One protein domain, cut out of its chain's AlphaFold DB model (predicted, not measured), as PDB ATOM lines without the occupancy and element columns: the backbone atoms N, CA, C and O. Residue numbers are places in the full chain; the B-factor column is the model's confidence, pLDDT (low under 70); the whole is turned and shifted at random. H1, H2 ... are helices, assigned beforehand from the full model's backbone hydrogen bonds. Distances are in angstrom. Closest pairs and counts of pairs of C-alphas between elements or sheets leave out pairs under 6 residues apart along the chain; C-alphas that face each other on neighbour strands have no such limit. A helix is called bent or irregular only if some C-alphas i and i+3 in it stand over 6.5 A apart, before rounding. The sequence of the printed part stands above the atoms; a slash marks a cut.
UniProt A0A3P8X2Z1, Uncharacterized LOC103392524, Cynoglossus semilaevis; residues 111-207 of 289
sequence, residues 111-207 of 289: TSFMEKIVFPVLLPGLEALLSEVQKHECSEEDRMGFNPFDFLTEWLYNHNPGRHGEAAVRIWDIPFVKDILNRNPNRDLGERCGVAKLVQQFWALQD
ATOM      1  N   THR A 111     -26.806 -40.184 -67.840       85.62
ATOM      2  CA  THR A 111     -27.904 -40.961 -67.234       85.62
ATOM      3  C   THR A 111     -27.529 -42.430 -67.083       85.62
ATOM      4  O   THR A 111     -27.652 -42.988 -65.999       85.62
ATOM      5  N   SER A 112     -26.959 -43.041 -68.129       86.56
ATOM      6  CA  SER A 112     -26.516 -44.435 -68.051       86.56
ATOM      7  C   SER A 112     -25.346 -44.627 -67.087       86.56
ATOM      8  O   SER A 112     -25.255 -45.682 -66.464       86.56
ATOM      9  N   PHE A 113     -24.463 -43.634 -66.948       86.81
ATOM     10  CA  PHE A 113     -23.385 -43.668 -65.961       86.81
ATOM     11  C   PHE A 113     -23.940 -43.629 -64.532       86.81
ATOM     12  O   PHE A 113     -23.600 -44.494 -63.727       86.81
ATOM     13  N   MET A 114     -24.849 -42.696 -64.237       89.94
ATOM     14  CA  MET A 114     -25.504 -42.610 -62.930       89.94
ATOM     15  C   MET A 114     -26.234 -43.911 -62.584       89.94
ATOM     16  O   MET A 114     -26.031 -44.462 -61.507       89.94
ATOM     17  N   GLU A 115     -27.003 -44.460 -63.527       90.81
ATOM     18  CA  GLU A 115     -27.769 -45.693 -63.327       90.81
ATOM     19  C   GLU A 115     -26.909 -46.937 -63.104       90.81
ATOM     20  O   GLU A 115     -27.298 -47.813 -62.335       90.81
ATOM     21  N   LYS A 116     -25.759 -47.038 -63.778       87.50
ATOM     22  CA  LYS A 116     -24.915 -48.242 -63.731       87.50
ATOM     23  C   LYS A 116     -23.823 -48.189 -62.675       87.50
ATOM     24  O   LYS A 116     -23.397 -49.243 -62.221       87.50
ATOM     25  N   ILE A 117     -23.337 -46.997 -62.338       85.62
ATOM     26  CA  ILE A 117     -22.158 -46.824 -61.482       85.62
ATOM     27  C   ILE A 117     -22.547 -46.225 -60.136       85.62
ATOM     28  O   ILE A 117     -22.159 -46.753 -59.100       85.62
ATOM     29  N   VAL A 118     -23.330 -45.143 -60.140       89.12
ATOM     30  CA  VAL A 118     -23.606 -44.379 -58.917       89.12
ATOM     31  C   VAL A 118     -24.765 -44.987 -58.134       89.12
ATOM     32  O   VAL A 118     -24.611 -45.313 -56.963       89.12
ATOM     33  N   PHE A 119     -25.923 -45.186 -58.763       92.88
ATOM     34  CA  PHE A 119     -27.143 -45.635 -58.085       92.88
ATOM     35  C   PHE A 119     -27.067 -47.023 -57.440       92.88
ATOM     36  O   PHE A 119     -27.616 -47.160 -56.344       92.88
ATOM     37  N   PRO A 120     -26.386 -48.034 -58.017       94.00
ATOM     38  CA  PRO A 120     -26.285 -49.351 -57.386       94.00
ATOM     39  C   PRO A 120     -25.576 -49.326 -56.029       94.00
ATOM     40  O   PRO A 120     -25.810 -50.204 -55.208       94.00
ATOM     41  N   VAL A 121     -24.728 -48.320 -55.797       92.06
ATOM     42  CA  VAL A 121     -24.015 -48.114 -54.532       92.06
ATOM     43  C   VAL A 121     -24.752 -47.073 -53.685       92.06
ATOM     44  O   VAL A 121     -25.022 -47.296 -52.514       92.06
ATOM     45  N   LEU A 122     -25.174 -45.957 -54.280       93.25
ATOM     46  CA  LEU A 122     -25.810 -44.861 -53.553       93.25
ATOM     47  C   LEU A 122     -27.151 -45.246 -52.918       93.25
ATOM     48  O   LEU A 122     -27.400 -44.868 -51.776       93.25
ATOM     49  N   LEU A 123     -28.013 -45.978 -53.629       94.69
ATOM     50  CA  LEU A 123     -29.351 -46.297 -53.122       94.69
ATOM     51  C   LEU A 123     -29.305 -47.191 -51.868       94.69
ATOM     52  O   LEU A 123     -29.913 -46.798 -50.871       94.69
ATOM     53  N   PRO A 124     -28.553 -48.314 -51.838       94.25
ATOM     54  CA  PRO A 124     -28.388 -49.081 -50.602       94.25
ATOM     55  C   PRO A 124     -27.700 -48.284 -49.486       94.25
ATOM     56  O   PRO A 124     -28.016 -48.470 -48.314       94.25
ATOM     57  N   GLY A 125     -26.795 -47.358 -49.825       93.06
ATOM     58  CA  GLY A 125     -26.158 -46.485 -48.836       93.06
ATOM     59  C   GLY A 125     -27.135 -45.529 -48.160       93.06
ATOM     60  O   GLY A 125     -27.076 -45.338 -46.946       93.06
ATOM     61  N   LEU A 126     -28.079 -44.975 -48.922       93.31
ATOM     62  CA  LEU A 126     -29.159 -44.152 -48.381       93.31
ATOM     63  C   LEU A 126     -30.128 -44.976 -47.523       93.31
ATOM     64  O   LEU A 126     -30.557 -44.507 -46.473       93.31
ATOM     65  N   GLU A 127     -30.442 -46.209 -47.918       94.88
ATOM     66  CA  GLU A 127     -31.252 -47.126 -47.105       94.88
ATOM     67  C   GLU A 127     -30.568 -47.473 -45.771       94.88
ATOM     68  O   GLU A 127     -31.192 -47.407 -44.706       94.88
ATOM     69  N   ALA A 128     -29.269 -47.785 -45.808       93.69
ATOM     70  CA  ALA A 128     -28.471 -48.047 -44.614       93.69
ATOM     71  C   ALA A 128     -28.399 -46.813 -43.705       93.69
ATOM     72  O   ALA A 128     -28.544 -46.938 -42.490       93.69
ATOM     73  N   LEU A 129     -28.253 -45.621 -44.291       93.25
ATOM     74  CA  LEU A 129     -28.261 -44.363 -43.555       93.25
ATOM     75  C   LEU A 129     -29.585 -44.159 -42.812       93.25
ATOM     76  O   LEU A 129     -29.576 -43.849 -41.625       93.25
ATOM     77  N   LEU A 130     -30.718 -44.348 -43.492       90.00
ATOM     78  CA  LEU A 130     -32.041 -44.212 -42.878       90.00
ATOM     79  C   LEU A 130     -32.247 -45.230 -41.750       90.00
ATOM     80  O   LEU A 130     -32.784 -44.885 -40.699       90.00
ATOM     81  N   SER A 131     -31.768 -46.458 -41.945       90.94
ATOM     82  CA  SER A 131     -31.808 -47.504 -40.921       90.94
ATOM     83  C   SER A 131     -30.987 -47.126 -39.684       90.94
ATOM     84  O   SER A 131     -31.417 -47.376 -38.561       90.94
ATOM     85  N   GLU A 132     -29.821 -46.503 -39.869       89.25
ATOM     86  CA  GLU A 132     -28.951 -46.078 -38.768       89.25
ATOM     87  C   GLU A 132     -29.520 -44.865 -38.026       89.25
ATOM     88  O   GLU A 132     -29.565 -44.849 -36.796       89.25
ATOM     89  N   VAL A 133     -30.066 -43.890 -38.760       86.25
ATOM     90  CA  VAL A 133     -30.776 -42.744 -38.174       86.25
ATOM     91  C   VAL A 133     -31.935 -43.221 -37.301       86.25
ATOM     92  O   VAL A 133     -32.081 -42.743 -36.179       86.25
ATOM     93  N   GLN A 134     -32.712 -44.207 -37.755       85.00
ATOM     94  CA  GLN A 134     -33.821 -44.749 -36.971       85.00
ATOM     95  C   GLN A 134     -33.351 -45.383 -35.648       85.00
ATOM     96  O   GLN A 134     -34.008 -45.221 -34.619       85.00
ATOM     97  N   LYS A 135     -32.194 -46.057 -35.631       83.25
ATOM     98  CA  LYS A 135     -31.607 -46.607 -34.391       83.25
ATOM     99  C   LYS A 135     -31.187 -45.505 -33.418       83.25
ATOM    100  O   LYS A 135     -31.416 -45.636 -32.214       83.25
ATOM    101  N   HIS A 136     -30.613 -44.419 -33.935       76.31
ATOM    102  CA  HIS A 136     -30.240 -43.244 -33.143       76.31
ATOM    103  C   HIS A 136     -31.456 -42.435 -32.666       76.31
ATOM    104  O   HIS A 136     -31.393 -41.798 -31.620       76.31
ATOM    105  N   GLU A 137     -32.584 -42.471 -33.380       66.50
ATOM    106  CA  GLU A 137     -33.837 -41.864 -32.920       66.50
ATOM    107  C   GLU A 137     -34.497 -42.655 -31.787       66.50
ATOM    108  O   GLU A 137     -35.108 -42.045 -30.909       66.50
ATOM    109  N   CYS A 138     -34.348 -43.983 -31.779       58.28
ATOM    110  CA  CYS A 138     -34.798 -44.843 -30.682       58.28
ATOM    111  C   CYS A 138     -33.865 -44.818 -29.459       58.28
ATOM    112  O   CYS A 138     -34.290 -45.206 -28.373       58.28
ATOM    113  N   SER A 139     -32.619 -44.369 -29.622       59.84
ATOM    114  CA  SER A 139     -31.615 -44.313 -28.555       59.84
ATOM    115  C   SER A 139     -31.446 -42.867 -28.086       59.84
ATOM    116  O   SER A 139     -30.712 -42.087 -28.687       59.84
ATOM    117  N   GLU A 140     -32.151 -42.481 -27.018       56.41
ATOM    118  CA  GLU A 140     -32.178 -41.090 -26.529       56.41
ATOM    119  C   GLU A 140     -30.822 -40.565 -26.004       56.41
ATOM    120  O   GLU A 140     -30.673 -39.357 -25.825       56.41
ATOM    121  N   GLU A 141     -29.821 -41.432 -25.811       59.91
ATOM    122  CA  GLU A 141     -28.527 -41.074 -25.208       59.91
ATOM    123  C   GLU A 141     -27.480 -40.488 -26.180       59.91
ATOM    124  O   GLU A 141     -26.619 -39.740 -25.728       59.91
ATOM    125  N   ASP A 142     -27.579 -40.701 -27.502       54.25
ATOM    126  CA  ASP A 142     -26.484 -40.377 -28.450       54.25
ATOM    127  C   ASP A 142     -26.843 -39.365 -29.559       54.25
ATOM    128  O   ASP A 142     -26.122 -39.203 -30.551       54.25
ATOM    129  N   ARG A 143     -27.936 -38.608 -29.389       55.25
ATOM    130  CA  ARG A 143     -28.449 -37.642 -30.391       55.25
ATOM    131  C   ARG A 143     -27.457 -36.559 -30.845       55.25
ATOM    132  O   ARG A 143     -27.725 -35.875 -31.834       55.25
ATOM    133  N   MET A 144     -26.334 -36.373 -30.151       54.72
ATOM    134  CA  MET A 144     -25.378 -35.297 -30.431       54.72
ATOM    135  C   MET A 144     -24.189 -35.710 -31.320       54.72
ATOM    136  O   MET A 144     -23.492 -34.829 -31.816       54.72
ATOM    137  N   GLY A 145     -23.944 -37.011 -31.527       68.00
ATOM    138  CA  GLY A 145     -22.706 -37.498 -32.161       68.00
ATOM    139  C   GLY A 145     -22.836 -37.989 -33.605       68.00
ATOM    140  O   GLY A 145     -21.846 -38.008 -34.332       68.00
ATOM    141  N   PHE A 146     -24.036 -38.382 -34.038       82.12
ATOM    142  CA  PHE A 146     -24.222 -38.954 -35.371       82.12
ATOM    143  C   PHE A 146     -24.299 -37.866 -36.448       82.12
ATOM    144  O   PHE A 146     -25.189 -37.010 -36.426       82.12
ATOM    145  N   ASN A 147     -23.384 -37.923 -37.418       84.75
ATOM    146  CA  ASN A 147     -23.440 -37.117 -38.631       84.75
ATOM    147  C   ASN A 147     -23.816 -38.009 -39.833       84.75
ATOM    148  O   ASN A 147     -22.989 -38.815 -40.274       84.75
ATOM    149  N   PRO A 148     -25.023 -37.837 -40.408       86.31
ATOM    150  CA  PRO A 148     -25.485 -38.597 -41.568       86.31
ATOM    151  C   PRO A 148     -24.531 -38.565 -42.765       86.31
ATOM    152  O   PRO A 148     -24.369 -39.562 -43.465       86.31
ATOM    153  N   PHE A 149     -23.876 -37.428 -43.009       85.94
ATOM    154  CA  PHE A 149     -22.969 -37.285 -44.145       85.94
ATOM    155  C   PHE A 149     -21.646 -38.016 -43.930       85.94
ATOM    156  O   PHE A 149     -21.092 -38.552 -44.890       85.94
ATOM    157  N   ASP A 150     -21.157 -38.073 -42.689       89.75
ATOM    158  CA  ASP A 150     -19.931 -38.804 -42.359       89.75
ATOM    159  C   ASP A 150     -20.175 -40.309 -42.509       89.75
ATOM    160  O   ASP A 150     -19.397 -40.989 -43.178       89.75
ATOM    161  N   PHE A 151     -21.314 -40.798 -41.999       91.62
ATOM    162  CA  PHE A 151     -21.750 -42.177 -42.210       91.62
ATOM    163  C   PHE A 151     -21.880 -42.504 -43.698       91.62
ATOM    164  O   PHE A 151     -21.331 -43.501 -44.159       91.62
ATOM    165  N   LEU A 152     -22.579 -41.667 -44.473       91.94
ATOM    166  CA  LEU A 152     -22.797 -41.942 -45.890       91.94
ATOM    167  C   LEU A 152     -21.480 -41.924 -46.674       91.94
ATOM    168  O   LEU A 152     -21.275 -42.766 -47.542       91.94
ATOM    169  N   THR A 153     -20.565 -41.008 -46.353       91.19
ATOM    170  CA  THR A 153     -19.242 -40.954 -46.991       91.19
ATOM    171  C   THR A 153     -18.425 -42.205 -46.674       91.19
ATOM    172  O   THR A 153     -17.839 -42.800 -47.578       91.19
ATOM    173  N   GLU A 154     -18.425 -42.641 -45.412       93.50
ATOM    174  CA  GLU A 154     -17.781 -43.885 -44.986       93.50
ATOM    175  C   GLU A 154     -18.385 -45.104 -45.691       93.50
ATOM    176  O   GLU A 154     -17.664 -45.946 -46.235       93.50
ATOM    177  N   TRP A 155     -19.714 -45.173 -45.743       94.31
ATOM    178  CA  TRP A 155     -20.443 -46.260 -46.374       94.31
ATOM    179  C   TRP A 155     -20.117 -46.337 -47.869       94.31
ATOM    180  O   TRP A 155     -19.724 -47.398 -48.352       94.31
ATOM    181  N   LEU A 156     -20.202 -45.216 -48.593       93.69
ATOM    182  CA  LEU A 156     -19.928 -45.159 -50.034       93.69
ATOM    183  C   LEU A 156     -18.480 -45.521 -50.354       93.69
ATOM    184  O   LEU A 156     -18.218 -46.200 -51.346       93.69
ATOM    185  N   TYR A 157     -17.539 -45.088 -49.516       92.94
ATOM    186  CA  TYR A 157     -16.136 -45.428 -49.694       92.94
ATOM    187  C   TYR A 157     -15.905 -46.929 -49.520       92.94
ATOM    188  O   TYR A 157     -15.314 -47.560 -50.390       92.94
ATOM    189  N   ASN A 158     -16.418 -47.527 -48.443       92.56
ATOM    190  CA  ASN A 158     -16.222 -48.951 -48.162       92.56
ATOM    191  C   ASN A 158     -16.956 -49.877 -49.141       92.56
ATOM    192  O   ASN A 158     -16.480 -50.978 -49.399       92.56
ATOM    193  N   HIS A 159     -18.067 -49.423 -49.723       89.94
ATOM    194  CA  HIS A 159     -18.850 -50.182 -50.705       89.94
ATOM    195  C   HIS A 159     -18.485 -49.856 -52.158       89.94
ATOM    196  O   HIS A 159     -19.188 -50.268 -53.082       89.94
ATOM    197  N   ASN A 160     -17.386 -49.137 -52.387       89.50
ATOM    198  CA  ASN A 160     -16.882 -48.908 -53.731       89.50
ATOM    199  C   ASN A 160     -16.438 -50.248 -54.357       89.50
ATOM    200  O   ASN A 160     -15.555 -50.904 -53.797       89.50
ATOM    201  N   PRO A 161     -16.962 -50.642 -55.535       85.94
ATOM    202  CA  PRO A 161     -16.541 -51.862 -56.225       85.94
ATOM    203  C   PRO A 161     -15.028 -51.942 -56.494       85.94
ATOM    204  O   PRO A 161     -14.464 -53.021 -56.625       85.94
ATOM    205  N   GLY A 162     -14.327 -50.808 -56.538       86.19
ATOM    206  CA  GLY A 162     -12.868 -50.787 -56.658       86.19
ATOM    207  C   GLY A 162     -12.108 -51.325 -55.435       86.19
ATOM    208  O   GLY A 162     -10.922 -51.602 -55.563       86.19
ATOM    209  N   ARG A 163     -12.764 -51.482 -54.274       87.44
ATOM    210  CA  ARG A 163     -12.159 -51.883 -52.986       87.44
ATOM    211  C   ARG A 163     -12.509 -53.315 -52.563       87.44
ATOM    212  O   ARG A 163     -12.365 -53.670 -51.394       87.44
ATOM    213  N   HIS A 164     -13.001 -54.153 -53.479       76.69
ATOM    214  CA  HIS A 164     -13.350 -55.539 -53.158       76.69
ATOM    215  C   HIS A 164     -12.162 -56.287 -52.523       76.69
ATOM    216  O   HIS A 164     -11.135 -56.494 -53.162       76.69
ATOM    217  N   GLY A 165     -12.328 -56.715 -51.266       80.56
ATOM    218  CA  GLY A 165     -11.306 -57.438 -50.498       80.56
ATOM    219  C   GLY A 165     -10.449 -56.568 -49.572       80.56
ATOM    220  O   GLY A 165      -9.619 -57.110 -48.845       80.56
ATOM    221  N   GLU A 166     -10.652 -55.249 -49.552       89.44
ATOM    222  CA  GLU A 166     -10.025 -54.361 -48.570       89.44
ATOM    223  C   GLU A 166     -10.811 -54.322 -47.251       89.44
ATOM    224  O   GLU A 166     -12.025 -54.533 -47.214       89.44
ATOM    225  N   ALA A 167     -10.116 -54.029 -46.148       89.62
ATOM    226  CA  ALA A 167     -10.757 -53.823 -44.853       89.62
ATOM    227  C   ALA A 167     -11.615 -52.544 -44.854       89.62
ATOM    228  O   ALA A 167     -11.298 -51.566 -45.540       89.62
ATOM    229  N   ALA A 168     -12.683 -52.543 -44.053       90.38
ATOM    230  CA  ALA A 168     -13.493 -51.353 -43.831       90.38
ATOM    231  C   ALA A 168     -12.650 -50.254 -43.166       90.38
ATOM    232  O   ALA A 168     -11.939 -50.495 -42.188       90.38
ATOM    233  N   VAL A 169     -12.730 -49.048 -43.715       92.31
ATOM    234  CA  VAL A 169     -11.985 -47.865 -43.284       92.31
ATOM    235  C   VAL A 169     -12.972 -46.877 -42.680       92.31
ATOM    236  O   VAL A 169     -14.023 -46.624 -43.265       92.31
ATOM    237  N   ARG A 170     -12.640 -46.315 -41.516       90.44
ATOM    238  CA  ARG A 170     -13.452 -45.263 -40.891       90.44
ATOM    239  C   ARG A 170     -13.282 -43.941 -41.623       90.44
ATOM    240  O   ARG A 170     -12.218 -43.691 -42.182       90.44
ATOM    241  N   ILE A 171     -14.267 -43.052 -41.533       87.81
ATOM    242  CA  ILE A 171     -14.281 -41.746 -42.215       87.81
ATOM    243  C   ILE A 171     -12.966 -40.952 -42.089       87.81
ATOM    244  O   ILE A 171     -12.470 -40.414 -43.075       87.81
ATOM    245  N   TRP A 172     -12.348 -40.939 -40.904       86.94
ATOM    246  CA  TRP A 172     -11.105 -40.202 -40.612       86.94
ATOM    247  C   TRP A 172      -9.846 -40.819 -41.234       86.94
ATOM    248  O   TRP A 172      -8.835 -40.138 -41.407       86.94
ATOM    249  N   ASP A 173      -9.909 -42.107 -41.564       89.62
ATOM    250  CA  ASP A 173      -8.805 -42.887 -42.117       89.62
ATOM    251  C   ASP A 173      -8.858 -42.943 -43.657       89.62
ATOM    252  O   ASP A 173      -7.927 -43.434 -44.299       89.62
ATOM    253  N   ILE A 174      -9.918 -42.401 -44.269       91.06
ATOM    254  CA  ILE A 174     -10.057 -42.304 -45.723       91.06
ATOM    255  C   ILE A 174      -8.991 -41.337 -46.274       91.06
ATOM    256  O   ILE A 174      -8.948 -40.186 -45.837       91.06
ATOM    257  N   PRO A 175      -8.165 -41.734 -47.268       88.38
ATOM    258  CA  PRO A 175      -7.015 -40.945 -47.719       88.38
ATOM    259  C   PRO A 175      -7.351 -39.503 -48.103       88.38
ATOM    260  O   PRO A 175      -6.714 -38.578 -47.609       88.38
ATOM    261  N   PHE A 176      -8.396 -39.287 -48.910       85.00
ATOM    262  CA  PHE A 176      -8.767 -37.930 -49.323       85.00
ATOM    263  C   PHE A 176      -9.319 -37.098 -48.159       85.00
ATOM    264  O   PHE A 176      -9.051 -35.904 -48.084       85.00
ATOM    265  N   VAL A 177     -10.046 -37.710 -47.218       85.44
ATOM    266  CA  VAL A 177     -10.545 -37.014 -46.023       85.44
ATOM    267  C   VAL A 177      -9.369 -36.605 -45.145       85.44
ATOM    268  O   VAL A 177      -9.254 -35.443 -44.765       85.44
ATOM    269  N   LYS A 178      -8.439 -37.531 -44.900       85.44
ATOM    270  CA  LYS A 178      -7.213 -37.295 -44.139       85.44
ATOM    271  C   LYS A 178      -6.360 -36.191 -44.758       85.44
ATOM    272  O   LYS A 178      -5.904 -35.302 -44.045       85.44
ATOM    273  N   ASP A 179      -6.192 -36.194 -46.077       83.81
ATOM    274  CA  ASP A 179      -5.452 -35.156 -46.792       83.81
ATOM    275  C   ASP A 179      -6.112 -33.782 -46.656       83.81
ATOM    276  O   ASP A 179      -5.424 -32.783 -46.434       83.81
ATOM    277  N   ILE A 180      -7.442 -33.713 -46.745       82.06
ATOM    278  CA  ILE A 180      -8.185 -32.459 -46.585       82.06
ATOM    279  C   ILE A 180      -8.071 -31.930 -45.149       82.06
ATOM    280  O   ILE A 180      -7.861 -30.728 -44.960       82.06
ATOM    281  N   LEU A 181      -8.166 -32.809 -44.147       81.06
ATOM    282  CA  LEU A 181      -8.009 -32.461 -42.734       81.06
ATOM    283  C   LEU A 181      -6.584 -31.979 -42.431       81.06
ATOM    284  O   LEU A 181      -6.406 -30.934 -41.809       81.06
ATOM    285  N   ASN A 182      -5.571 -32.670 -42.954       80.50
ATOM    286  CA  ASN A 182      -4.164 -32.303 -42.788       80.50
ATOM    287  C   ASN A 182      -3.818 -30.958 -43.441       80.50
ATOM    288  O   ASN A 182      -2.987 -30.216 -42.922       80.50
ATOM    289  N   ARG A 183      -4.443 -30.630 -44.578       75.88
ATOM    290  CA  ARG A 183      -4.266 -29.335 -45.257       75.88
ATOM    291  C   ARG A 183      -4.977 -28.184 -44.538       75.88
ATOM    292  O   ARG A 183      -4.635 -27.032 -44.784       75.88
ATOM    293  N   ASN A 184      -5.943 -28.473 -43.663       70.62
ATOM    294  CA  ASN A 184      -6.758 -27.473 -42.968       70.62
ATOM    295  C   ASN A 184      -6.814 -27.705 -41.441       70.62
ATOM    296  O   ASN A 184      -7.910 -27.838 -40.890       70.62
ATOM    297  N   PRO A 185      -5.672 -27.707 -40.728       61.66
ATOM    298  CA  PRO A 185      -5.617 -28.091 -39.313       61.66
ATOM    299  C   PRO A 185      -6.354 -27.130 -38.358       61.66
ATOM    300  O   PRO A 185      -6.708 -27.535 -37.258       61.66
ATOM    301  N   ASN A 186      -6.616 -25.882 -38.775       52.00
ATOM    302  CA  ASN A 186      -7.317 -24.854 -37.981       52.00
ATOM    303  C   ASN A 186      -8.742 -24.560 -38.473       52.00
ATOM    304  O   ASN A 186      -9.349 -23.570 -38.065       52.00
ATOM    305  N   ARG A 187      -9.273 -25.354 -39.408       49.97
ATOM    306  CA  ARG A 187     -10.665 -25.195 -39.811       49.97
ATOM    307  C   ARG A 187     -11.507 -25.703 -38.658       49.97
ATOM    308  O   ARG A 187     -11.436 -26.881 -38.333       49.97
ATOM    309  N   ASP A 188     -12.250 -24.799 -38.039       47.16
ATOM    310  CA  ASP A 188     -13.115 -25.116 -36.917       47.16
ATOM    311  C   ASP A 188     -14.145 -26.163 -37.380       47.16
ATOM    312  O   ASP A 188     -15.153 -25.859 -38.018       47.16
ATOM    313  N   LEU A 189     -13.847 -27.440 -37.126       49.44
ATOM    314  CA  LEU A 189     -14.771 -28.565 -37.293       49.44
ATOM    315  C   LEU A 189     -15.838 -28.547 -36.182       49.44
ATOM    316  O   LEU A 189     -16.617 -29.491 -36.066       49.44
ATOM    317  N   GLY A 190     -15.872 -27.473 -35.381       45.75
ATOM    318  CA  GLY A 190     -16.646 -27.298 -34.160       45.75
ATOM    319  C   GLY A 190     -18.162 -27.378 -34.297       45.75
ATOM    320  O   GLY A 190     -18.844 -27.448 -33.284       45.75
ATOM    321  N   GLU A 191     -18.726 -27.461 -35.500       52.50
ATOM    322  CA  GLU A 191     -20.164 -27.680 -35.659       52.50
ATOM    323  C   GLU A 191     -20.450 -28.648 -36.801       52.50
ATOM    324  O   GLU A 191     -20.530 -28.236 -37.959       52.50
ATOM    325  N   ARG A 192     -20.592 -29.935 -36.443       50.59
ATOM    326  CA  ARG A 192     -21.476 -30.976 -37.028       50.59
ATOM    327  C   ARG A 192     -21.484 -31.185 -38.554       50.59
ATOM    328  O   ARG A 192     -22.274 -31.979 -39.048       50.59
ATOM    329  N   CYS A 193     -20.610 -30.522 -39.300       54.62
ATOM    330  CA  CYS A 193     -20.629 -30.453 -40.761       54.62
ATOM    331  C   CYS A 193     -19.235 -30.692 -41.362       54.62
ATOM    332  O   CYS A 193     -18.897 -30.092 -42.383       54.62
ATOM    333  N   GLY A 194     -18.425 -31.544 -40.724       65.62
ATOM    334  CA  GLY A 194     -17.018 -31.766 -41.065       65.62
ATOM    335  C   GLY A 194     -16.805 -32.107 -42.538       65.62
ATOM    336  O   GLY A 194     -16.088 -31.386 -43.220       65.62
ATOM    337  N   VAL A 195     -17.481 -33.132 -43.064       60.31
ATOM    338  CA  VAL A 195     -17.282 -33.580 -44.456       60.31
ATOM    339  C   VAL A 195     -18.209 -32.873 -45.449       60.31
ATOM    340  O   VAL A 195     -17.780 -32.532 -46.547       60.31
ATOM    341  N   ALA A 196     -19.451 -32.560 -45.069       58.19
ATOM    342  CA  ALA A 196     -20.409 -31.890 -45.957       58.19
ATOM    343  C   ALA A 196     -19.945 -30.483 -46.379       58.19
ATOM    344  O   ALA A 196     -19.976 -30.159 -47.565       58.19
ATOM    345  N   LYS A 197     -19.427 -29.673 -45.439       63.44
ATOM    346  CA  LYS A 197     -18.844 -28.359 -45.771       63.44
ATOM    347  C   LYS A 197     -17.584 -28.502 -46.625       63.44
ATOM    348  O   LYS A 197     -17.326 -27.642 -47.462       63.44
ATOM    349  N   LEU A 198     -16.805 -29.571 -46.440       63.97
ATOM    350  CA  LEU A 198     -15.617 -29.838 -47.255       63.97
ATOM    351  C   LEU A 198     -15.988 -30.213 -48.694       63.97
ATOM    352  O   LEU A 198     -15.433 -29.641 -49.626       63.97
ATOM    353  N   VAL A 199     -16.959 -31.109 -48.880       63.22
ATOM    354  CA  VAL A 199     -17.457 -31.502 -50.206       63.22
ATOM    355  C   VAL A 199     -18.131 -30.320 -50.905       63.22
ATOM    356  O   VAL A 199     -17.860 -30.069 -52.075       63.22
ATOM    357  N   GLN A 200     -18.943 -29.535 -50.194       64.38
ATOM    358  CA  GLN A 200     -19.577 -28.336 -50.748       64.38
ATOM    359  C   GLN A 200     -18.546 -27.298 -51.211       64.38
ATOM    360  O   GLN A 200     -18.681 -26.732 -52.293       64.38
ATOM    361  N   GLN A 201     -17.496 -27.057 -50.422       58.69
ATOM    362  CA  GLN A 201     -16.439 -26.126 -50.815       58.69
ATOM    363  C   GLN A 201     -15.556 -26.657 -51.941       58.69
ATOM    364  O   GLN A 201     -15.085 -25.863 -52.749       58.69
ATOM    365  N   PHE A 202     -15.351 -27.972 -52.023       68.62
ATOM    366  CA  PHE A 202     -14.668 -28.591 -53.155       68.62
ATOM    367  C   PHE A 202     -15.412 -28.307 -54.469       68.62
ATOM    368  O   PHE A 202     -14.809 -27.786 -55.404       68.62
ATOM    369  N   TRP A 203     -16.731 -28.531 -54.508       56.09
ATOM    370  CA  TRP A 203     -17.545 -28.208 -55.686       56.09
ATOM    371  C   TRP A 203     -17.574 -26.703 -55.991       56.09
ATOM    372  O   TRP A 203     -17.439 -26.312 -57.146       56.09
ATOM    373  N   ALA A 204     -17.647 -25.847 -54.966       60.78
ATOM    374  CA  ALA A 204     -17.609 -24.395 -55.149       60.78
ATOM    375  C   ALA A 204     -16.262 -23.885 -55.700       60.78
ATOM    376  O   ALA A 204     -16.222 -22.892 -56.422       60.78
ATOM    377  N   LEU A 205     -15.143 -24.536 -55.368       63.91
ATOM    378  CA  LEU A 205     -13.832 -24.194 -55.928       63.91
ATOM    379  C   LEU A 205     -13.708 -24.608 -57.398       63.91
ATOM    380  O   LEU A 205     -13.002 -23.940 -58.150       63.91
ATOM    381  N   GLN A 206     -14.409 -25.663 -57.809       51.94
ATOM    382  CA  GLN A 206     -14.354 -26.180 -59.171       51.94
ATOM    383  C   GLN A 206     -15.164 -25.318 -60.158       51.94
ATOM    384  O   GLN A 206     -14.652 -24.985 -61.224       51.94
ATOM    385  N   ASP A 207     -16.344 -24.830 -59.760       51.53
ATOM    386  CA  ASP A 207     -17.156 -23.892 -60.568       51.53
ATOM    387  C   ASP A 207     -16.457 -22.537 -60.809       51.53
ATOM    388  O   ASP A 207     -16.627 -21.899 -61.851       51.53
TER     389      ASP A 207
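Overview. This is residues 111 to 207 of the 289 residues of the protein "Uncharacterized LOC103392524" of Cynoglossus semilaevis (UniProt A0A3P8X2Z1). A long kinked helix, H1, runs along one side, and the short helix H2 crosses it at a steep tilt, packing on residues 121 to 133. Beyond H2, the first residues of H4 meet one end of H2 at a corner, and the rest of H4 runs outward until residues 200 to 207 stick out; H3 lies near H4, reached from H2 by a long loop, and the arrangement is loosely joined. The printed part has 97 residues with four named helices, in the order H1, H2, H3, H4, and no named strand; its class is all helix. It is only just compact, close to loose, with a radius of gyration of the C-alphas of 14.9 A and spans of 39 by 39 by 29 A.

Along the chain. Find C-alpha 111 at (-27.904, -40.961, -67.234); from there H1, residues 111 to 138, runs 37.4 A to C-alpha 138 at (-34.798, -44.843, -30.682). Near residue 119 you meet a kink of 55 degrees, and H1 is only just irregular, with C-alphas 116 and 119 at 6.6 A. Next comes H2, residues 148 to 158, 15.4 A long, and then H3, residues 175 to 183, 12.2 A long. H4, residues 194 to 207, runs 21.0 A and ends at C-alpha 207, at (-17.156, -23.892, -60.568); it is neither bent nor irregular, but only just, as C-alphas 194 and 197 are 6.1 A apart.

Arrangement. Look first at Gly 125 and Trp 155, whose C-alphas, 6.2 A apart, are the closest of H1 and H2. These helices touch, with residues 121 to 133 alone on the side of H1, and run opposite ways at a steep tilt of 51 degrees. Move to Asp 150 and Val 195: their C-alphas, 6.2 A apart, are the closest of H2 and H4, which touch only at their ends, with residues 194 to 196 alone of H4, about perpendicular at 76 degrees. H3 and H4 are close but not clearly touching, with the C-alphas of Val 177 and Val 195 the closest at 7.7 A, and about perpendicular at 86 degrees. H1 is apart from H3 and from H4, and H2 is apart from H3. In H2 and H3 every O i to N i+4 pair is within hydrogen-bond range; in H1 20 of 24 are, and in H4 9 of 10.

Size, cuts and confidence. The C-alphas of Ser 112 and Glu 141 are the two farthest apart, at 43.0 A. The printed part has no cut. The link from H2 to H3, residues 159 to 174, is long; those from H1 to H2 and from H3 to H4 are short. Residues 137 to 142, 182 to 188 and 200 to 207 stand free. The mean pLDDT of the printed part is 78.1, and you find values under 70 at residues 137 to 145 and 185 to 207.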